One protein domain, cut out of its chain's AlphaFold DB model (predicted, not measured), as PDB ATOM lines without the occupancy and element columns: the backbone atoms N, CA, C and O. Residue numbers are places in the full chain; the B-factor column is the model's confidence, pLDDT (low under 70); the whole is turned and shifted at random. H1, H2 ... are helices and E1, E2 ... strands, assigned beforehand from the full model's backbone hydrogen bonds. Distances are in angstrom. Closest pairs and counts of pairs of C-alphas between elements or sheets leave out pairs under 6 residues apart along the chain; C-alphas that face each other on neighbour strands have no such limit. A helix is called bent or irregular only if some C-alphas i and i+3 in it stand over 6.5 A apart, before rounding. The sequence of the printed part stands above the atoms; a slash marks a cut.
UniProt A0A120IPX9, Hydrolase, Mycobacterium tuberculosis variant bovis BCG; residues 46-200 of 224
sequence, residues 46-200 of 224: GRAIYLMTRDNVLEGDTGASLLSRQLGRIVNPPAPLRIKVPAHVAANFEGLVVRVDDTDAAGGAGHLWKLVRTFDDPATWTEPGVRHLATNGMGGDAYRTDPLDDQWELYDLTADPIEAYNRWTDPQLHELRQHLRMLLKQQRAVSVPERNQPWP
ATOM      1  N   GLY A  46      98.399 197.548  34.630       90.81
ATOM      2  CA  GLY A  46      99.509 198.266  33.992       90.81
ATOM      3  C   GLY A  46      99.821 199.604  34.663       90.81
ATOM      4  O   GLY A  46     100.774 200.293  34.301       90.81
ATOM      5  N   ARG A  47      99.023 199.999  35.658       91.56
ATOM      6  CA  ARG A  47      99.138 201.303  36.306       91.56
ATOM      7  C   ARG A  47     100.469 201.463  37.042       91.56
ATOM      8  O   ARG A  47     100.734 200.790  38.037       91.56
ATOM      9  N   ALA A  48     101.227 202.479  36.639       95.25
ATOM     10  CA  ALA A  48     102.403 202.932  37.364       95.25
ATOM     11  C   ALA A  48     102.045 203.556  38.726       95.25
ATOM     12  O   ALA A  48     101.120 204.365  38.858       95.25
ATOM     13  N   ILE A  49     102.825 203.214  39.746       95.31
ATOM     14  CA  ILE A  49     102.770 203.800  41.083       95.31
ATOM     15  C   ILE A  49     104.060 204.579  41.300       95.31
ATOM     16  O   ILE A  49     105.150 204.018  41.227       95.31
ATOM     17  N   TYR A  50     103.928 205.867  41.597       95.88
ATOM     18  CA  TYR A  50     105.051 206.732  41.929       95.88
ATOM     19  C   TYR A  50     105.074 207.044  43.416       95.88
ATOM     20  O   TYR A  50     104.047 207.356  44.021       95.88
ATOM     21  N   LEU A  51     106.264 206.944  43.991       94.00
ATOM     22  CA  LEU A  51     106.544 207.188  45.396       94.00
ATOM     23  C   LEU A  51     107.642 208.241  45.470       94.00
ATOM     24  O   LEU A  51     108.574 208.227  44.670       94.00
ATOM     25  N   MET A  52     107.550 209.150  46.431       90.69
ATOM     26  CA  MET A  52     108.561 210.180  46.615       90.69
ATOM     27  C   MET A  52     108.655 210.574  48.077       90.69
ATOM     28  O   MET A  52     107.642 210.757  48.750       90.69
ATOM     29  N   THR A  53     109.883 210.783  48.528       82.81
ATOM     30  CA  THR A  53     110.186 211.411  49.804       82.81
ATOM     31  C   THR A  53     111.218 212.498  49.548       82.81
ATOM     32  O   THR A  53     112.335 212.226  49.115       82.81
ATOM     33  N   ARG A  54     110.809 213.747  49.782       73.62
ATOM     34  CA  ARG A  54     111.688 214.929  49.787       73.62
ATOM     35  C   ARG A  54     111.783 215.554  51.172       73.62
ATOM     36  O   ARG A  54     112.059 216.742  51.317       73.62
ATOM     37  N   ASP A  55     111.514 214.748  52.186       60.50
ATOM     38  CA  ASP A  55     111.855 215.113  53.542       60.50
ATOM     39  C   ASP A  55     113.341 214.852  53.691       60.50
ATOM     40  O   ASP A  55     113.845 213.823  53.244       60.50
ATOM     41  N   ASN A  56     114.058 215.780  54.308       52.75
ATOM     42  CA  ASN A  56     115.423 215.528  54.726       52.75
ATOM     43  C   ASN A  56     115.339 214.507  55.880       52.75
ATOM     44  O   ASN A  56     115.404 214.877  57.047       52.75
ATOM     45  N   VAL A  57     115.056 213.230  55.576       43.75
ATOM     46  CA  VAL A  57     114.693 212.187  56.559       43.75
ATOM     47  C   VAL A  57     115.816 211.999  57.580       43.75
ATOM     48  O   VAL A  57     115.569 211.706  58.748       43.75
ATOM     49  N   LEU A  58     117.057 212.255  57.161       40.38
ATOM     50  CA  LEU A  58     118.239 212.222  58.017       40.38
ATOM     51  C   LEU A  58     118.310 213.411  59.001       40.38
ATOM     52  O   LEU A  58     119.008 213.324  60.007       40.38
ATOM     53  N   GLU A  59     117.559 214.490  58.761       44.47
ATOM     54  CA  GLU A  59     117.343 215.614  59.687       44.47
ATOM     55  C   GLU A  59     116.013 215.497  60.465       44.47
ATOM     56  O   GLU A  59     115.562 216.464  61.080       44.47
ATOM     57  N   GLY A  60     115.355 214.332  60.449       34.34
ATOM     58  CA  GLY A  60     114.030 214.154  61.042       34.34
ATOM     59  C   GLY A  60     114.017 214.266  62.569       34.34
ATOM     60  O   GLY A  60     114.500 213.368  63.241       34.34
ATOM     61  N   ASP A  61     113.395 215.320  63.106       44.62
ATOM     62  CA  ASP A  61     112.997 215.516  64.513       44.62
ATOM     63  C   ASP A  61     112.609 214.193  65.225       44.62
ATOM     64  O   ASP A  61     111.455 213.766  65.220       44.62
ATOM     65  N   THR A  62     113.558 213.536  65.894       39.09
ATOM     66  CA  THR A  62     113.286 212.381  66.763       39.09
ATOM     67  C   THR A  62     113.354 212.830  68.215       39.09
ATOM     68  O   THR A  62     114.327 213.470  68.598       39.09
ATOM     69  N   GLY A  63     112.313 212.507  69.005       38.25
ATOM     70  CA  GLY A  63     112.189 212.491  70.484       38.25
ATOM     71  C   GLY A  63     112.720 213.682  71.305       38.25
ATOM     72  O   GLY A  63     112.002 214.277  72.107       38.25
ATOM     73  N   ALA A  64     113.981 214.045  71.113       41.28
ATOM     74  CA  ALA A  64     114.670 215.176  71.712       41.28
ATOM     75  C   ALA A  64     114.155 216.553  71.241       41.28
ATOM     76  O   ALA A  64     114.330 217.552  71.950       41.28
ATOM     77  N   SER A  65     113.491 216.620  70.083       38.44
ATOM     78  CA  SER A  65     112.842 217.834  69.568       38.44
ATOM     79  C   SER A  65     111.608 218.240  70.385       38.44
ATOM     80  O   SER A  65     111.393 219.426  70.635       38.44
ATOM     81  N   LEU A  66     110.849 217.271  70.911       39.94
ATOM     82  CA  LEU A  66     109.717 217.505  71.819       39.94
ATOM     83  C   LEU A  66     110.170 218.097  73.164       39.94
ATOM     84  O   LEU A  66     109.611 219.097  73.618       39.94
ATOM     85  N   LEU A  67     111.238 217.549  73.755       44.03
ATOM     86  CA  LEU A  67     111.854 218.082  74.980       44.03
ATOM     87  C   LEU A  67     112.471 219.476  74.764       44.03
ATOM     88  O   LEU A  67     112.346 220.349  75.622       44.03
ATOM     89  N   SER A  68     113.082 219.731  73.601       44.62
ATOM     90  CA  SER A  68     113.646 221.051  73.268       44.62
ATOM     91  C   SER A  68     112.571 222.123  73.047       44.62
ATOM     92  O   SER A  68     112.765 223.276  73.440       44.62
ATOM     93  N   ARG A  69     111.403 221.751  72.499       46.50
ATOM     94  CA  ARG A  69     110.250 222.652  72.329       46.50
ATOM     95  C   ARG A  69     109.572 222.990  73.657       46.50
ATOM     96  O   ARG A  69     109.230 224.152  73.860       46.50
ATOM     97  N   GLN A  70     109.459 222.035  74.585       47.94
ATOM     98  CA  GLN A  70     108.987 222.305  75.955       47.94
ATOM     99  C   GLN A  70     109.904 223.270  76.725       47.94
ATOM    100  O   GLN A  70     109.432 224.021  77.574       47.94
ATOM    101  N   LEU A  71     111.198 223.295  76.396       51.47
ATOM    102  CA  LEU A  71     112.194 224.192  76.994       51.47
ATOM    103  C   LEU A  71     112.374 225.519  76.227       51.47
ATOM    104  O   LEU A  71     113.317 226.263  76.500       51.47
ATOM    105  N   GLY A  72     111.503 225.824  75.257       42.56
ATOM    106  CA  GLY A  72     111.529 227.083  74.501       42.56
ATOM    107  C   GLY A  72     112.711 227.236  73.533       42.56
ATOM    108  O   GLY A  72     112.964 228.336  73.045       42.56
ATOM    109  N   ARG A  73     113.447 226.159  73.230       44.28
ATOM    110  CA  ARG A  73     114.585 226.169  72.297       44.28
ATOM    111  C   ARG A  73     114.174 225.592  70.949       44.28
ATOM    112  O   ARG A  73     114.405 224.429  70.648       44.28
ATOM    113  N   ILE A  74     113.553 226.450  70.146       43.62
ATOM    114  CA  ILE A  74     113.056 226.140  68.796       43.62
ATOM    115  C   ILE A  74     114.199 226.207  67.758       43.62
ATOM    116  O   ILE A  74     114.070 225.718  66.642       43.62
ATOM    117  N   VAL A  75     115.348 226.782  68.132       40.50
ATOM    118  CA  VAL A  75     116.518 226.957  67.267       40.50
ATOM    119  C   VAL A  75     117.746 226.419  68.000       40.50
ATOM    120  O   VAL A  75     118.047 226.866  69.105       40.50
ATOM    121  N   ASN A  76     118.468 225.491  67.366       41.81
ATOM    122  CA  ASN A  76     119.778 224.996  67.809       41.81
ATOM    123  C   ASN A  76     119.745 224.159  69.118       41.81
ATOM    124  O   ASN A  76     120.215 224.615  70.167       41.81
ATOM    125  N   PRO A  77     119.187 222.928  69.095       41.09
ATOM    126  CA  PRO A  77     119.245 222.034  70.248       41.09
ATOM    127  C   PRO A  77     120.710 221.717  70.609       41.09
ATOM    128  O   PRO A  77     121.580 221.697  69.732       41.09
ATOM    129  N   PRO A  78     121.022 221.508  71.901       42.88
ATOM    130  CA  PRO A  78     122.391 221.270  72.341       42.88
ATOM    131  C   PRO A  78     122.974 220.018  71.668       42.88
ATOM    132  O   PRO A  78     122.284 219.014  71.505       42.88
ATOM    133  N   ALA A  79     124.262 220.080  71.312       48.56
ATOM    134  CA  ALA A  79     125.001 219.085  70.524       48.56
ATOM    135  C   ALA A  79     124.732 217.588  70.822       48.56
ATOM    136  O   ALA A  79     124.662 216.830  69.858       48.56
ATOM    137  N   PRO A  80     124.543 217.114  72.076       45.72
ATOM    138  CA  PRO A  80     124.269 215.692  72.325       45.72
ATOM    139  C   PRO A  80     122.875 215.217  71.880       45.72
ATOM    140  O   PRO A  80     122.625 214.018  71.887       45.72
ATOM    141  N   LEU A  81     121.974 216.131  71.509       40.28
ATOM    142  CA  LEU A  81     120.594 215.835  71.110       40.28
ATOM    143  C   LEU A  81     120.332 216.067  69.612       40.28
ATOM    144  O   LEU A  81     119.193 215.951  69.167       40.28
ATOM    145  N   ARG A  82     121.366 216.415  68.833       50.34
ATOM    146  CA  ARG A  82     121.260 216.566  67.376       50.34
ATOM    147  C   ARG A  82     121.495 215.226  66.697       50.34
ATOM    148  O   ARG A  82     122.468 214.531  66.991       50.34
ATOM    149  N   ILE A  83     120.610 214.890  65.769       41.47
ATOM    150  CA  ILE A  83     120.771 213.737  64.890       41.47
ATOM    151  C   ILE A  83     121.990 213.977  64.013       41.47
ATOM    152  O   ILE A  83     122.170 215.055  63.446       41.47
ATOM    153  N   LYS A  84     122.845 212.961  63.946       44.72
ATOM    154  CA  LYS A  84     124.025 212.963  63.096       44.72
ATOM    155  C   LYS A  84     123.620 212.381  61.752       44.72
ATOM    156  O   LYS A  84     123.456 211.170  61.637       44.72
ATOM    157  N   VAL A  85     123.461 213.246  60.759       47.03
ATOM    158  CA  VAL A  85     123.373 212.836  59.356       47.03
ATOM    159  C   VAL A  85     124.725 212.213  58.976       47.03
ATOM    160  O   VAL A  85     125.759 212.852  59.204       47.03
ATOM    161  N   PRO A  86     124.775 210.972  58.457       45.47
ATOM    162  CA  PRO A  86     125.998 210.432  57.878       45.47
ATOM    163  C   PRO A  86     126.484 211.338  56.745       45.47
ATOM    164  O   PRO A  86     125.704 211.746  55.885       45.47
ATOM    165  N   ALA A  87     127.776 211.654  56.741       51.22
ATOM    166  CA  ALA A  87     128.368 212.462  55.684       51.22
ATOM    167  C   ALA A  87     128.160 211.783  54.316       51.22
ATOM    168  O   ALA A  87     128.341 210.572  54.201       51.22
ATOM    169  N   HIS A  88     127.852 212.571  53.281       56.84
ATOM    170  CA  HIS A  88     127.799 212.133  51.873       56.84
ATOM    171  C   HIS A  88     126.657 211.177  51.484       56.84
ATOM    172  O   HIS A  88     126.803 210.415  50.531       56.84
ATOM    173  N   VAL A  89     125.509 211.236  52.163       61.25
ATOM    174  CA  VAL A  89     124.311 210.485  51.754       61.25
ATOM    175  C   VAL A  89     123.272 211.440  51.172       61.25
ATOM    176  O   VAL A  89     122.974 212.483  51.753       61.25
ATOM    177  N   ALA A  90     122.742 211.096  50.000       66.25
ATOM    178  CA  ALA A  90     121.609 211.789  49.402       66.25
ATOM    179  C   ALA A  90     120.348 211.536  50.244       66.25
ATOM    180  O   ALA A  90     120.098 210.413  50.675       66.25
ATOM    181  N   ALA A  91     119.567 212.586  50.500       69.00
ATOM    182  CA  ALA A  91     118.430 212.525  51.421       69.00
ATOM    183  C   ALA A  91     117.067 212.425  50.720       69.00
ATOM    184  O   ALA A  91     116.060 212.226  51.396       69.00
ATOM    185  N   ASN A  92     117.024 212.559  49.390       82.81
ATOM    186  CA  ASN A  92     115.785 212.459  48.627       82.81
ATOM    187  C   ASN A  92     115.680 211.096  47.956       82.81
ATOM    188  O   ASN A  92     116.662 210.545  47.452       82.81
ATOM    189  N   PHE A  93     114.455 210.597  47.907       89.19
ATOM    190  CA  PHE A  93     114.114 209.322  47.310       89.19
ATOM    191  C   PHE A  93     112.930 209.497  46.368       89.19
ATOM    192  O   PHE A  93     111.954 210.185  46.683       89.19
ATOM    193  N   GLU A  94     112.978 208.820  45.233       93.75
ATOM    194  CA  GLU A  94     111.798 208.535  44.430       93.75
ATOM    195  C   GLU A  94     111.804 207.083  43.961       93.75
ATOM    196  O   GLU A  94     112.853 206.451  43.827       93.75
ATOM    197  N   GLY A  95     110.617 206.559  43.686       96.62
ATOM    198  CA  GLY A  95     110.449 205.214  43.177       96.62
ATOM    199  C   GLY A  95     109.299 205.111  42.190       96.62
ATOM    200  O   GLY A  95     108.332 205.872  42.248       96.62
ATOM    201  N   LEU A  96     109.416 204.137  41.296       98.12
ATOM    202  CA  LEU A  96     108.400 203.739  40.335       98.12
ATOM    203  C   LEU A  96     108.149 202.244  40.496       98.12
ATOM    204  O   LEU A  96     109.099 201.469  40.431       98.12
ATOM    205  N   VAL A  97     106.890 201.848  40.658       98.25
ATOM    206  CA  VAL A  97     106.453 200.452  40.576       98.25
ATOM    207  C   VAL A  97     105.509 200.313  39.393       98.25
ATOM    208  O   VAL A  97     104.500 201.015  39.339       98.25
ATOM    209  N   VAL A  98     105.832 199.451  38.435       98.19
ATOM    210  CA  VAL A  98     105.041 199.278  37.210       98.19
ATOM    211  C   VAL A  98     105.260 197.887  36.622       98.19
ATOM    212  O   VAL A  98     106.344 197.318  36.756       98.19
ATOM    213  N   ARG A  99     104.222 197.319  36.004       98.06
ATOM    214  CA  ARG A  99     104.360 196.100  35.206       98.06
ATOM    215  C   ARG A  99     104.984 196.459  33.856       98.06
ATOM    216  O   ARG A  99     104.576 197.453  33.267       98.06
ATOM    217  N   VAL A 100     105.956 195.682  33.389       97.62
ATOM    218  CA  VAL A 100     106.606 195.910  32.088       97.62
ATOM    219  C   VAL A 100     106.531 194.634  31.269       97.62
ATOM    220  O   VAL A 100     107.074 193.614  31.686       97.62
ATOM    221  N   ASP A 101     105.878 194.679  30.112       96.00
ATOM    222  CA  ASP A 101     105.850 193.548  29.187       96.00
ATOM    223  C   ASP A 101     107.122 193.511  28.325       96.00
ATOM    224  O   ASP A 101     107.793 194.524  28.119       96.00
ATOM    225  N   ASP A 102     107.461 192.344  27.767       91.81
ATOM    226  CA  ASP A 102     108.611 192.224  26.848       91.81
ATOM    227  C   ASP A 102     108.443 193.065  25.571       91.81
ATOM    228  O   ASP A 102     109.423 193.391  24.902       91.81
ATOM    229  N   THR A 103     107.205 193.435  25.230       94.69
ATOM    230  CA  THR A 103     106.910 194.364  24.134       94.69
ATOM    231  C   THR A 103     107.240 195.816  24.475       94.69
ATOM    232  O   THR A 103     107.461 196.602  23.556       94.69
ATOM    233  N   ASP A 104     107.281 196.173  25.762       94.69
ATOM    234  CA  ASP A 104     107.576 197.532  26.228       94.69
ATOM    235  C   ASP A 104     109.086 197.770  26.361       94.69
ATOM    236  O   ASP A 104     109.588 198.848  26.024       94.69
ATOM    237  N   ALA A 105     109.812 196.766  26.863       96.19
ATOM    238  CA  ALA A 105     111.268 196.757  26.952       96.19
ATOM    239  C   ALA A 105     111.810 195.329  27.095       96.19
ATOM    240  O   ALA A 105     111.265 194.526  27.857       96.19
ATOM    241  N   ALA A 106     112.941 195.032  26.444       96.12
ATOM    242  CA  ALA A 106     113.583 193.734  26.607       96.12
ATOM    243  C   ALA A 106     113.965 193.491  28.077       96.12
ATOM    244  O   ALA A 106     114.601 194.332  28.725       96.12
ATOM    245  N   GLY A 107     113.579 192.319  28.591       93.31
ATOM    246  CA  GLY A 107     113.776 191.934  29.988       93.31
ATOM    247  C   GLY A 107     112.624 192.326  30.919       93.31
ATOM    248  O   GLY A 107     112.747 192.102  32.120       93.31
ATOM    249  N   GLY A 108     111.528 192.891  30.396       94.75
ATOM    250  CA  GLY A 108     110.320 193.190  31.163       94.75
ATOM    251  C   GLY A 108     109.583 191.935  31.645       94.75
ATOM    252  O   GLY A 108     109.179 191.878  32.806       94.75
ATOM    253  N   ALA A 109     109.462 190.916  30.787       95.56
ATOM    254  CA  ALA A 109     108.847 189.608  31.049       95.56
ATOM    255  C   ALA A 109     107.390 189.632  31.570       95.56
ATOM    256  O   ALA A 109     106.901 188.631  32.093       95.56
ATOM    257  N   GLY A 110     106.687 190.763  31.469       96.44
ATOM    258  CA  GLY A 110     105.372 190.962  32.095       96.44
ATOM    259  C   GLY A 110     105.441 191.038  33.623       96.44
ATOM    260  O   GLY A 110     104.419 190.929  34.311       96.44
ATOM    261  N   HIS A 111     106.644 191.202  34.179       97.50
ATOM    262  CA  HIS A 111     106.884 191.249  35.615       97.50
ATOM    263  C   HIS A 111     106.584 192.635  36.188       97.50
ATOM    264  O   HIS A 111     106.580 193.652  35.491       97.50
ATOM    265  N   LEU A 112     106.332 192.664  37.495       98.25
ATOM    266  CA  LEU A 112     106.199 193.885  38.276       98.25
ATOM    267  C   LEU A 112     107.587 194.351  38.715       98.25
ATOM    268  O   LEU A 112     108.245 193.683  39.506       98.25
ATOM    269  N   TRP A 113     108.017 195.514  38.239       98.56
ATOM    270  CA  TRP A 113     109.334 196.066  38.531       98.56
ATOM    271  C   TRP A 113     109.241 197.267  39.459       98.56
ATOM    272  O   TRP A 113     108.350 198.103  39.311       98.56
ATOM    273  N   LYS A 114     110.201 197.384  40.380       98.50
ATOM    274  CA  LYS A 114     110.422 198.575  41.200       98.50
ATOM    275  C   LYS A 114     111.771 199.196  40.869       98.50
ATOM    276  O   LYS A 114     112.811 198.591  41.122       98.50
ATOM    277  N   LEU A 115     111.750 200.418  40.348       98.56
ATOM    278  CA  LEU A 115     112.929 201.265  40.191       98.56
ATOM    279  C   LEU A 115     112.980 202.265  41.343       98.56
ATOM    280  O   LEU A 115     111.982 202.919  41.639       98.56
ATOM    281  N   VAL A 116     114.149 202.413  41.947       97.00
ATOM    282  CA  VAL A 116     114.420 203.360  43.028       97.00
ATOM    283  C   VAL A 116     115.557 204.281  42.621       97.00
ATOM    284  O   VAL A 116     116.577 203.818  42.109       97.00
ATOM    285  N   ARG A 117     115.393 205.575  42.897       94.50
ATOM    286  CA  ARG A 117     116.441 206.587  42.794       94.50
ATOM    287  C   ARG A 117     116.612 207.287  44.132       94.50
ATOM    288  O   ARG A 117     115.692 207.946  44.616       94.50
ATOM    289  N   THR A 118     117.826 207.238  44.652       90.12
ATOM    290  CA  THR A 118     118.278 208.081  45.758       90.12
ATOM    291  C   THR A 118     119.116 209.204  45.168       90.12
ATOM    292  O   THR A 118     120.076 208.947  44.443       90.12
ATOM    293  N   PHE A 119     118.731 210.453  45.419       87.06
ATOM    294  CA  PHE A 119     119.345 211.606  44.768       87.06
ATOM    295  C   PHE A 119     119.458 212.811  45.682       87.06
ATOM    296  O   PHE A 119     118.764 212.961  46.694       87.06
ATOM    297  N   ASP A 120     120.353 213.701  45.292       83.88
ATOM    298  CA  ASP A 120     120.520 214.970  45.953       83.88
ATOM    299  C   ASP A 120     119.797 216.093  45.199       83.88
ATOM    300  O   ASP A 120     119.853 216.172  43.974       83.88
ATOM    301  N   ASP A 121     119.101 216.957  45.940       82.38
ATOM    302  CA  ASP A 121     118.310 218.063  45.393       82.38
ATOM    303  C   ASP A 121     118.865 219.395  45.921       82.38
ATOM    304  O   ASP A 121     118.597 219.765  47.068       82.38
ATOM    305  N   PRO A 122     119.630 220.150  45.108       81.62
ATOM    306  CA  PRO A 122     120.153 221.454  45.507       81.62
ATOM    307  C   PRO A 122     119.094 222.458  45.963       81.62
ATOM    308  O   PRO A 122     119.402 223.348  46.760       81.62
ATOM    309  N   ALA A 123     117.842 222.322  45.513       76.50
ATOM    310  CA  ALA A 123     116.754 223.193  45.947       76.50
ATOM    311  C   ALA A 123     116.341 222.946  47.408       76.50
ATOM    312  O   ALA A 123     115.751 223.831  48.033       76.50
ATOM    313  N   THR A 124     116.664 221.776  47.972       71.69
ATOM    314  CA  THR A 124     116.373 221.418  49.370       71.69
ATOM    315  C   THR A 124     117.586 221.549  50.289       71.69
ATOM    316  O   THR A 124     117.515 221.210  51.471       71.69
ATOM    317  N   TRP A 125     118.708 222.083  49.791       77.00
ATOM    318  CA  TRP A 125     119.898 222.279  50.611       77.00
ATOM    319  C   TRP A 125     119.689 223.262  51.772       77.00
ATOM    320  O   TRP A 125     118.803 224.117  51.746       77.00
ATOM    321  N   THR A 126     120.536 223.153  52.808       71.19
ATOM    322  CA  THR A 126     120.516 224.045  53.982       71.19
ATOM    323  C   THR A 126     120.535 225.516  53.564       71.19
ATOM    324  O   THR A 126     119.748 226.315  54.080       71.19
ATOM    325  N   GLU A 127     121.386 225.838  52.588       73.31
ATOM    326  CA  GLU A 127     121.347 227.062  51.795       73.31
ATOM    327  C   GLU A 127     121.026 226.670  50.339       73.31
ATOM    328  O   GLU A 127     121.924 226.196  49.631       73.31
ATOM    329  N   PRO A 128     119.755 226.810  49.898       77.62
ATOM    330  CA  PRO A 128     119.302 226.339  48.590       77.62
ATOM    331  C   PRO A 128     120.178 226.844  47.442       77.62
ATOM    332  O   PRO A 128     120.428 228.043  47.326       77.62
ATOM    333  N   GLY A 129     120.661 225.918  46.611       76.75
ATOM    334  CA  GLY A 129     121.529 226.193  45.463       76.75
ATOM    335  C   GLY A 129     122.950 226.665  45.797       76.75
ATOM    336  O   GLY A 129     123.724 226.906  44.874       76.75
ATOM    337  N   VAL A 130     123.307 226.803  47.079       81.19
ATOM    338  CA  VAL A 130     124.622 227.304  47.512       81.19
ATOM    339  C   VAL A 130     125.429 226.201  48.179       81.19
ATOM    340  O   VAL A 130     126.505 225.850  47.703       81.19
ATOM    341  N   ARG A 131     124.935 225.663  49.300       75.44
ATOM    342  CA  ARG A 131     125.628 224.610  50.047       75.44
ATOM    343  C   ARG A 131     124.707 223.852  50.992       75.44
ATOM    344  O   ARG A 131     123.793 224.413  51.598       75.44
ATOM    345  N   HIS A 132     125.009 222.578  51.181       76.12
ATOM    346  CA  HIS A 132     124.334 221.706  52.132       76.12
ATOM    347  C   HIS A 132     125.227 221.439  53.345       76.12
ATOM    348  O   HIS A 132     126.406 221.122  53.177       76.12
ATOM    349  N   LEU A 133     124.685 221.546  54.563       70.81
ATOM    350  CA  LEU A 133     125.372 221.140  55.789       70.81
ATOM    351  C   LEU A 133     125.497 219.611  55.796       70.81
ATOM    352  O   LEU A 133     124.540 218.900  56.067       70.81
ATOM    353  N   ALA A 134     126.684 219.104  55.471       65.75
ATOM    354  CA  ALA A 134     126.948 217.676  55.350       65.75
ATOM    355  C   ALA A 134     127.215 217.011  56.709       65.75
ATOM    356  O   ALA A 134     126.862 215.853  56.899       65.75
ATOM    357  N   THR A 135     127.849 217.723  57.653       63.56
ATOM    358  CA  THR A 135     128.079 217.227  59.022       63.56
ATOM    359  C   THR A 135     128.111 218.376  60.026       63.56
ATOM    360  O   THR A 135     128.591 219.458  59.699       63.56
ATOM    361  N   ASN A 136     127.677 218.128  61.262       56.66
ATOM    362  CA  ASN A 136     127.847 219.026  62.411       56.66
ATOM    363  C   ASN A 136     128.497 218.266  63.585       56.66
ATOM    364  O   ASN A 136     127.911 218.051  64.646       56.66
ATOM    365  N   GLY A 137     129.714 217.768  63.353       57.16
ATOM    366  CA  GLY A 137     130.454 216.953  64.315       57.16
ATOM    367  C   GLY A 137     131.252 217.764  65.341       57.16
ATOM    368  O   GLY A 137     131.267 218.991  65.343       57.16
ATOM    369  N   MET A 138     132.003 217.058  66.191       49.00
ATOM    370  CA  MET A 138     132.914 217.660  67.182       49.00
ATOM    371  C   MET A 138     134.010 218.542  66.540       49.00
ATOM    372  O   MET A 138     134.598 219.372  67.224       49.00
ATOM    373  N   GLY A 139     134.252 218.381  65.232       60.69
ATOM    374  CA  GLY A 139     135.159 219.197  64.416       60.69
ATOM    375  C   GLY A 139     134.533 220.445  63.774       60.69
ATOM    376  O   GLY A 139     135.229 221.134  63.036       60.69
ATOM    377  N   GLY A 140     133.258 220.749  64.047       60.34
ATOM    378  CA  GLY A 140     132.534 221.883  63.465       60.34
ATOM    379  C   GLY A 140     131.656 221.511  62.267       60.34
ATOM    380  O   GLY A 140     131.522 220.339  61.909       60.34
ATOM    381  N   ASP A 141     131.028 222.529  61.680       66.75
ATOM    382  CA  ASP A 141     130.162 222.374  60.514       66.75
ATOM    383  C   ASP A 141     130.999 222.113  59.252       66.75
ATOM    384  O   ASP A 141     131.897 222.889  58.918       66.75
ATOM    385  N   ALA A 142     130.664 221.054  58.517       66.88
ATOM    386  CA  ALA A 142     131.200 220.783  57.186       66.88
ATOM    387  C   ALA A 142     130.092 220.957  56.149       66.88
ATOM    388  O   ALA A 142     129.018 220.370  56.285       66.88
ATOM    389  N   TYR A 143     130.362 221.738  55.105       72.44
ATOM    390  CA  TYR A 143     129.422 222.008  54.021       72.44
ATOM    391  C   TYR A 143     129.918 221.390  52.716       72.44
ATOM    392  O   TYR A 143     131.121 221.369  52.461       72.44
ATOM    393  N   ARG A 144     128.986 220.941  51.875       77.44
ATOM    394  CA  ARG A 144     129.249 220.555  50.483       77.44
ATOM    395  C   ARG A 144     128.554 221.517  49.527       77.44
ATOM    396  O   ARG A 144     127.457 221.985  49.825       77.44
ATOM    397  N   THR A 145     129.198 221.789  48.403       80.62
ATOM    398  CA  THR A 145     128.717 222.693  47.344       80.62
ATOM    399  C   THR A 145     128.360 221.958  46.058       80.62
ATOM    400  O   THR A 145     127.711 222.540  45.199       80.62
ATOM    401  N   ASP A 146     128.756 220.690  45.940       79.62
ATOM    402  CA  ASP A 146     128.474 219.848  44.783       79.62
ATOM    403  C   ASP A 146     127.387 218.812  45.122       79.62
ATOM    404  O   ASP A 146     127.365 218.276  46.247       79.62
ATOM    405  N   PRO A 147     126.464 218.540  44.181       81.06
ATOM    406  CA  PRO A 147     125.470 217.495  44.345       81.06
ATOM    407  C   PRO A 147     126.096 216.108  44.300       81.06
ATOM    408  O   PRO A 147     127.107 215.879  43.641       81.06
ATOM    409  N   LEU A 148     125.476 215.180  45.025       81.25
ATOM    410  CA  LEU A 148     125.845 213.769  44.967       81.25
ATOM    411  C   LEU A 148     125.247 213.129  43.716       81.25
ATOM    412  O   LEU A 148     124.125 213.457  43.325       81.25
ATOM    413  N   ASP A 149     125.987 212.187  43.137       83.06
ATOM    414  CA  ASP A 149     125.488 211.375  42.035       83.06
ATOM    415  C   ASP A 149     124.258 210.565  42.460       83.06
ATOM    416  O   ASP A 149     124.152 210.088  43.595       83.06
ATOM    417  N   ASP A 150     123.345 210.374  41.509       89.31
ATOM    418  CA  ASP A 150     122.191 209.507  41.701       89.31
ATOM    419  C   ASP A 150     122.633 208.067  41.969       89.31
ATOM    420  O   ASP A 150     123.392 207.469  41.199       89.31
ATOM    421  N   GLN A 151     122.055 207.471  43.002       90.81
ATOM    422  CA  GLN A 151     122.157 206.047  43.273       90.81
ATOM    423  C   GLN A 151     120.855 205.369  42.868       90.81
ATOM    424  O   GLN A 151     119.768 205.922  43.038       90.81
ATOM    425  N   TRP A 152     120.975 204.170  42.311       94.56
ATOM    426  CA  TRP A 152     119.858 203.463  41.705       94.56
ATOM    427  C   TRP A 152     119.784 202.030  42.205       94.56
ATOM    428  O   TRP A 152     120.803 201.351  42.360       94.56
ATOM    429  N   GLU A 153     118.558 201.561  42.390       96.81
ATOM    430  CA  GLU A 153     118.253 200.179  42.737       96.81
ATOM    431  C   GLU A 153     117.098 199.683  41.864       96.81
ATOM    432  O   GLU A 153     116.224 200.461  41.469       96.81
ATOM    433  N   LEU A 154     117.111 198.394  41.531       98.38
ATOM    434  CA  LEU A 154     116.101 197.767  40.681       98.38
ATOM    435  C   LEU A 154     115.710 196.409  41.256       98.38
ATOM    436  O   LEU A 154     116.581 195.565  41.456       98.38
ATOM    437  N   TYR A 155     114.412 196.185  41.442       98.50
ATOM    438  CA  TYR A 155     113.869 194.948  42.001       98.50
ATOM    439  C   TYR A 155     112.772 194.380  41.105       98.50
ATOM    440  O   TYR A 155     111.911 195.116  40.619       98.50
ATOM    441  N   ASP A 156     112.809 193.068  40.903       98.31
ATOM    442  CA  ASP A 156     111.743 192.299  40.264       98.31
ATOM    443  C   ASP A 156     110.784 191.831  41.359       98.31
ATOM    444  O   ASP A 156     111.058 190.849  42.037       98.31
ATOM    445  N   LEU A 157     109.671 192.528  41.568       98.12
ATOM    446  CA  LEU A 157     108.717 192.200  42.630       98.12
ATOM    447  C   LEU A 157     107.900 190.938  42.329       98.12
ATOM    448  O   LEU A 157     107.254 190.401  43.228       98.12
ATOM    449  N   THR A 158     107.892 190.468  41.078       97.75
ATOM    450  CA  THR A 158     107.258 189.195  40.719       97.75
ATOM    451  C   THR A 158     108.112 188.018  41.180       97.75
ATOM    452  O   THR A 158     107.573 187.069  41.747       97.75
ATOM    453  N   ALA A 159     109.431 188.085  40.984       97.75
ATOM    454  CA  ALA A 159     110.358 187.036  41.415       97.75
ATOM    455  C   ALA A 159     110.862 187.210  42.863       97.75
ATOM    456  O   ALA A 159     111.162 186.225  43.536       97.75
ATOM    457  N   ASP A 160     110.954 188.450  43.340       98.00
ATOM    458  CA  ASP A 160     111.522 188.856  44.628       98.00
ATOM    459  C   ASP A 160     110.636 189.922  45.314       98.00
ATOM    460  O   ASP A 160     110.974 191.109  45.370       98.00
ATOM    461  N   PRO A 161     109.473 189.520  45.864       97.44
ATOM    462  CA  PRO A 161     108.523 190.445  46.488       97.44
ATOM    463  C   PRO A 161     109.032 191.080  47.792       97.44
ATOM    464  O   PRO A 161     108.383 191.982  48.317       97.44
ATOM    465  N   ILE A 162     110.152 190.598  48.343       97.38
ATOM    466  CA  ILE A 162     110.767 191.125  49.569       97.38
ATOM    467  C   ILE A 162     111.955 192.054  49.290       97.38
ATOM    468  O   ILE A 162     112.567 192.528  50.244       97.38
ATOM    469  N   GLU A 163     112.268 192.314  48.015       97.50
ATOM    470  CA  GLU A 163     113.325 193.243  47.588       97.50
ATOM    471  C   GLU A 163     114.719 192.848  48.116       97.50
ATOM    472  O   GLU A 163     115.543 193.691  48.468       97.50
ATOM    473  N   ALA A 164     114.996 191.545  48.197       97.00
ATOM    474  CA  ALA A 164     116.259 191.025  48.707       97.00
ATOM    475  C   ALA A 164     117.431 191.188  47.724       97.00
ATOM    476  O   ALA A 164     118.587 191.230  48.155       97.00
ATOM    477  N   TYR A 165     117.167 191.246  46.415       96.38
ATOM    478  CA  TYR A 165     118.198 191.211  45.385       96.38
ATOM    479  C   TYR A 165     118.122 192.401  44.423       96.38
ATOM    480  O   TYR A 165     117.322 192.438  43.487       96.38
ATOM    481  N   ASN A 166     119.027 193.363  44.614       97.44
ATOM    482  CA  ASN A 166     119.162 194.511  43.721       97.44
ATOM    483  C   ASN A 166     119.788 194.095  42.376       97.44
ATOM    484  O   ASN A 166     120.948 193.684  42.309       97.44
ATOM    485  N   ARG A 167     119.032 194.266  41.287       97.75
ATOM    486  CA  ARG A 167     119.416 193.939  39.905       97.75
ATOM    487  C   ARG A 167     119.941 195.131  39.102       97.75
ATOM    488  O   ARG A 167     120.136 195.012  37.896       97.75
ATOM    489  N   TRP A 168     120.188 196.286  39.722       96.94
ATOM    490  CA  TRP A 168     120.588 197.500  39.001       96.94
ATOM    491  C   TRP A 168     121.854 197.333  38.146       96.94
ATOM    492  O   TRP A 168     121.972 197.935  37.073       96.94
ATOM    493  N   THR A 169     122.805 196.522  38.607       94.75
ATOM    494  CA  THR A 169     124.083 196.280  37.924       94.75
ATOM    495  C   THR A 169     124.010 195.185  36.863       94.75
ATOM    496  O   THR A 169     125.007 194.957  36.178       94.75
ATOM    497  N   ASP A 170     122.852 194.543  36.680       96.38
ATOM    498  CA  ASP A 170     122.667 193.492  35.686       96.38
ATOM    499  C   ASP A 170     122.815 194.072  34.261       96.38
ATOM    500  O   ASP A 170     122.029 194.939  33.847       96.38
ATOM    501  N   PRO A 171     123.828 193.638  33.486       95.19
ATOM    502  CA  PRO A 171     124.048 194.157  32.142       95.19
ATOM    503  C   PRO A 171     122.929 193.769  31.169       95.19
ATOM    504  O   PRO A 171     122.706 194.503  30.207       95.19
ATOM    505  N   GLN A 172     122.204 192.672  31.417       96.00
ATOM    506  CA  GLN A 172     121.125 192.204  30.538       96.00
ATOM    507  C   GLN A 172     119.878 193.090  30.630       96.00
ATOM    508  O   GLN A 172     119.089 193.142  29.695       96.00
ATOM    509  N   LEU A 173     119.728 193.849  31.719       97.06
ATOM    510  CA  LEU A 173     118.583 194.731  31.958       97.06
ATOM    511  C   LEU A 173     118.836 196.171  31.489       97.06
ATOM    512  O   LEU A 173     118.307 197.124  32.059       97.06
ATOM    513  N   HIS A 174     119.712 196.386  30.504       96.75
ATOM    514  CA  HIS A 174     120.024 197.741  30.038       96.75
ATOM    515  C   HIS A 174     118.798 198.469  29.468       96.75
ATOM    516  O   HIS A 174     118.514 199.590  29.894       96.75
ATOM    517  N   GLU A 175     118.057 197.826  28.564       97.38
ATOM    518  CA  GLU A 175     116.871 198.414  27.927       97.38
ATOM    519  C   GLU A 175     115.750 198.654  28.942       97.38
ATOM    520  O   GLU A 175     115.216 199.760  29.018       97.38
ATOM    521  N   LEU A 176     115.481 197.674  29.813       98.31
ATOM    522  CA  LEU A 176     114.541 197.821  30.925       98.31
ATOM    523  C   LEU A 176     114.885 199.024  31.821       98.31
ATOM    524  O   LEU A 176     114.016 199.836  32.135       98.31
ATOM    525  N   ARG A 177     116.157 199.197  32.209       98.12
ATOM    526  CA  ARG A 177     116.587 200.353  33.020       98.12
ATOM    527  C   ARG A 177     116.366 201.678  32.294       98.12
ATOM    528  O   ARG A 177     115.960 202.651  32.927       98.12
ATOM    529  N   GLN A 178     116.637 201.746  30.990       97.88
ATOM    530  CA  GLN A 178     116.373 202.952  30.199       97.88
ATOM    531  C   GLN A 178     114.873 203.267  30.141       97.88
ATOM    532  O   GLN A 178     114.480 204.409  30.395       97.88
ATOM    533  N   HIS A 179     114.048 202.251  29.883       98.19
ATOM    534  CA  HIS A 179     112.594 202.357  29.848       98.19
ATOM    535  C   HIS A 179     112.027 202.849  31.190       98.19
ATOM    536  O   HIS A 179     111.346 203.875  31.243       98.19
ATOM    537  N   LEU A 180     112.390 202.199  32.299       98.44
ATOM    538  CA  LEU A 180     111.908 202.561  33.634       98.44
ATOM    539  C   LEU A 180     112.342 203.973  34.059       98.44
ATOM    540  O   LEU A 180     111.564 204.689  34.684       98.44
ATOM    541  N   ARG A 181     113.551 204.428  33.697       98.06
ATOM    542  CA  ARG A 181     113.996 205.810  33.978       98.06
ATOM    543  C   ARG A 181     113.178 206.850  33.216       98.06
ATOM    544  O   ARG A 181     112.900 207.924  33.752       98.06
ATOM    545  N   MET A 182     112.808 206.550  31.973       97.94
ATOM    546  CA  MET A 182     111.922 207.403  31.182       97.94
ATOM    547  C   MET A 182     110.523 207.459  31.801       97.94
ATOM    548  O   MET A 182     110.015 208.562  32.019       97.94
ATOM    549  N   LEU A 183     109.944 206.307  32.154       97.69
ATOM    550  CA  LEU A 183     108.651 206.244  32.839       97.69
ATOM    551  C   LEU A 183     108.676 206.983  34.179       97.69
ATOM    552  O   LEU A 183     107.756 207.737  34.477       97.69
ATOM    553  N   LEU A 184     109.748 206.845  34.964       97.50
ATOM    554  CA  LEU A 184     109.904 207.547  36.240       97.50
ATOM    555  C   LEU A 184     109.855 209.066  36.039       97.50
ATOM    556  O   LEU A 184     109.152 209.765  36.766       97.50
ATOM    557  N   LYS A 185     110.541 209.584  35.012       95.25
ATOM    558  CA  LYS A 185     110.509 211.013  34.674       95.25
ATOM    559  C   LYS A 185     109.105 211.477  34.270       95.25
ATOM    560  O   LYS A 185     108.678 212.543  34.706       95.25
ATOM    561  N   GLN A 186     108.403 210.696  33.449       94.94
ATOM    562  CA  GLN A 186     107.034 211.006  33.023       94.94
ATOM    563  C   GLN A 186     106.076 210.997  34.216       94.94
ATOM    564  O   GLN A 186     105.355 211.966  34.446       94.94
ATOM    565  N   GLN A 187     106.128 209.945  35.033       94.94
ATOM    566  CA  GLN A 187     105.240 209.787  36.172       94.94
ATOM    567  C   GLN A 187     105.500 210.840  37.254       94.94
ATOM    568  O   GLN A 187     104.544 211.327  37.861       94.94
ATOM    569  N   ARG A 188     106.756 211.259  37.455       93.06
ATOM    570  CA  ARG A 188     107.093 212.401  38.313       93.06
ATOM    571  C   ARG A 188     106.382 213.672  37.848       93.06
ATOM    572  O   ARG A 188     105.781 214.347  38.676       93.06
ATOM    573  N   ALA A 189     106.441 213.988  36.553       90.31
ATOM    574  CA  ALA A 189     105.829 215.200  36.003       90.31
ATOM    575  C   ALA A 189     104.301 215.218  36.182       90.31
ATOM    576  O   ALA A 189     103.727 216.270  36.439       90.31
ATOM    577  N   VAL A 190     103.653 214.053  36.099       89.62
ATOM    578  CA  VAL A 190     102.204 213.924  36.324       89.62
ATOM    579  C   VAL A 190     101.847 213.963  37.813       89.62
ATOM    580  O   VAL A 190     100.815 214.506  38.192       89.62
ATOM    581  N   SER A 191     102.686 213.378  38.672       90.56
ATOM    582  CA  SER A 191     102.377 213.204  40.100       90.56
ATOM    583  C   SER A 191     102.747 214.415  40.958       90.56
ATOM    584  O   SER A 191     102.232 214.559  42.065       90.56
ATOM    585  N   VAL A 192     103.664 215.260  40.484       88.56
ATOM    586  CA  VAL A 192     104.166 216.433  41.206       88.56
ATOM    587  C   VAL A 192     103.997 217.661  40.308       88.56
ATOM    588  O   VAL A 192     104.948 218.028  39.612       88.56
ATOM    589  N   PRO A 193     102.800 218.279  40.282       84.50
ATOM    590  CA  PRO A 193     102.574 219.474  39.485       84.50
ATOM    591  C   PRO A 193     103.466 220.618  39.972       84.50
ATOM    592  O   PRO A 193     103.737 220.764  41.171       84.50
ATOM    593  N   GLU A 194     103.927 221.437  39.030       85.06
ATOM    594  CA  GLU A 194     104.570 222.699  39.373       85.06
ATOM    595  C   GLU A 194     103.565 223.596  40.091       85.06
ATOM    596  O   GLU A 194     102.380 223.621  39.767       85.06
ATOM    597  N   ARG A 195     104.037 224.331  41.097       85.31
ATOM    598  CA  ARG A 195     103.175 225.269  41.811       85.31
ATOM    599  C   ARG A 195     102.779 226.416  40.892       85.31
ATOM    600  O   ARG A 195     103.624 226.942  40.172       85.31
ATOM    601  N   ASN A 196     101.539 226.877  41.021       87.81
ATOM    602  CA  ASN A 196     101.082 228.072  40.309       87.81
ATOM    603  C   ASN A 196     101.764 229.332  40.861       87.81
ATOM    604  O   ASN A 196     101.990 230.295  40.131       87.81
ATOM    605  N   GLN A 197     102.089 229.327  42.159       82.94
ATOM    606  CA  GLN A 197     102.858 230.369  42.823       82.94
ATOM    607  C   GLN A 197     104.111 229.762  43.473       82.94
ATOM    608  O   GLN A 197     104.008 228.802  44.253       82.94
ATOM    609  N   PRO A 198     105.310 230.307  43.201       74.81
ATOM    610  CA  PRO A 198     106.534 229.820  43.824       74.81
ATOM    611  C   PRO A 198     106.440 229.932  45.349       74.81
ATOM    612  O   PRO A 198     105.771 230.818  45.886       74.81
ATOM    613  N   TRP A 199     107.124 229.034  46.063       63.94
ATOM    614  CA  TRP A 199     107.212 229.133  47.516       63.94
ATOM    615  C   TRP A 199     107.783 230.503  47.907       63.94
ATOM    616  O   TRP A 199     108.827 230.894  47.376       63.94
ATOM    617  N   PRO A 200     107.174 231.217  48.870       57.06
ATOM    618  CA  PRO A 200     107.865 232.299  49.541       57.06
ATOM    619  C   PRO A 200     108.964 231.651  50.383       57.06
ATOM    620  O   PRO A 200     108.747 231.287  51.538       57.06
TER     621      PRO A 200
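What this domain is: This is residues 46 to 200 of the 224 residues of the protein "Hydrolase" of Mycobacterium tuberculosis variant bovis BCG (UniProt A0A120IPX9). A long four-stranded sheet, E1 E2 E3 E6, has one long helix, H2, across one face; beyond one end of the sheet lie two separate pieces, the small hairpin E4 and E5 and the short helix H1. Residues 193 to 200 stick out as a tail. The printed part has 155 residues, in the order E1 H1 E2 E3 E4 E5 E6 H2; both sheets are antiparallel and the class is mixed, with 68 residues in named elements, under half. It is loose, with a radius of gyration of the C-alphas of 19.3 A, and spans 59 by 39 by 31 A.

Where its parts are: Find C-alpha 49 at (102.770, 203.800, 41.083), where E1 begins, residues 49 to 53. H1 follows at 64 to 70, then E2 at 92 to 100, 25.1 A long, and E3 at 111 to 119, 25.6 A. Next come E4 at 132 to 137, E5 at 140 to 144 and E6 at 151 to 156, 17.5 A. H2, residues 171 to 191, runs 29.9 A to C-alpha 191 at (102.377, 213.204, 40.100); it is irregular, with C-alphas 172 and 175 8.0 A apart, and has a kink of 28 degrees near residue 178.

How they stand to each other: Look first at the twisted sheet, with edge strands E1 and E6: within hydrogen-bond range are N 51 and O 95 of the antiparallel neighbours E1 and E2, 2.9 A apart, N 96 and O 115 of the hairpin E2 and E3, 2.9 A apart, and N 116 and O 153 of the antiparallel neighbours E3 and E6, 2.9 A apart. H2 is on this sheet at a height of 7.9 A, making two layers, a helix on one face of a sheet; it runs across the strands, at 76 degrees to E1 on the local plane. The closest C-alphas of E2 and H2, Leu 96 and Leu 184, are 5.8 A apart. In the hairpin E4 and E5, N 134 and O 142 are 2.8 A apart. H1 is not on the four-stranded sheet and is apart from E4 and E5. Each O i to N i+4 pair of H1 is within hydrogen-bond range, and 15 of 17 in H2.

The domain as a whole: The farthest C-alphas, Leu 71 and Thr 103, are 60.9 A apart. The printed part has no cut; the links H1 to E2, E3 to E4 and E6 to H2 are long. Look for pLDDT under 70 at residues 55 to 91, 134 to 142 and 199 to 200.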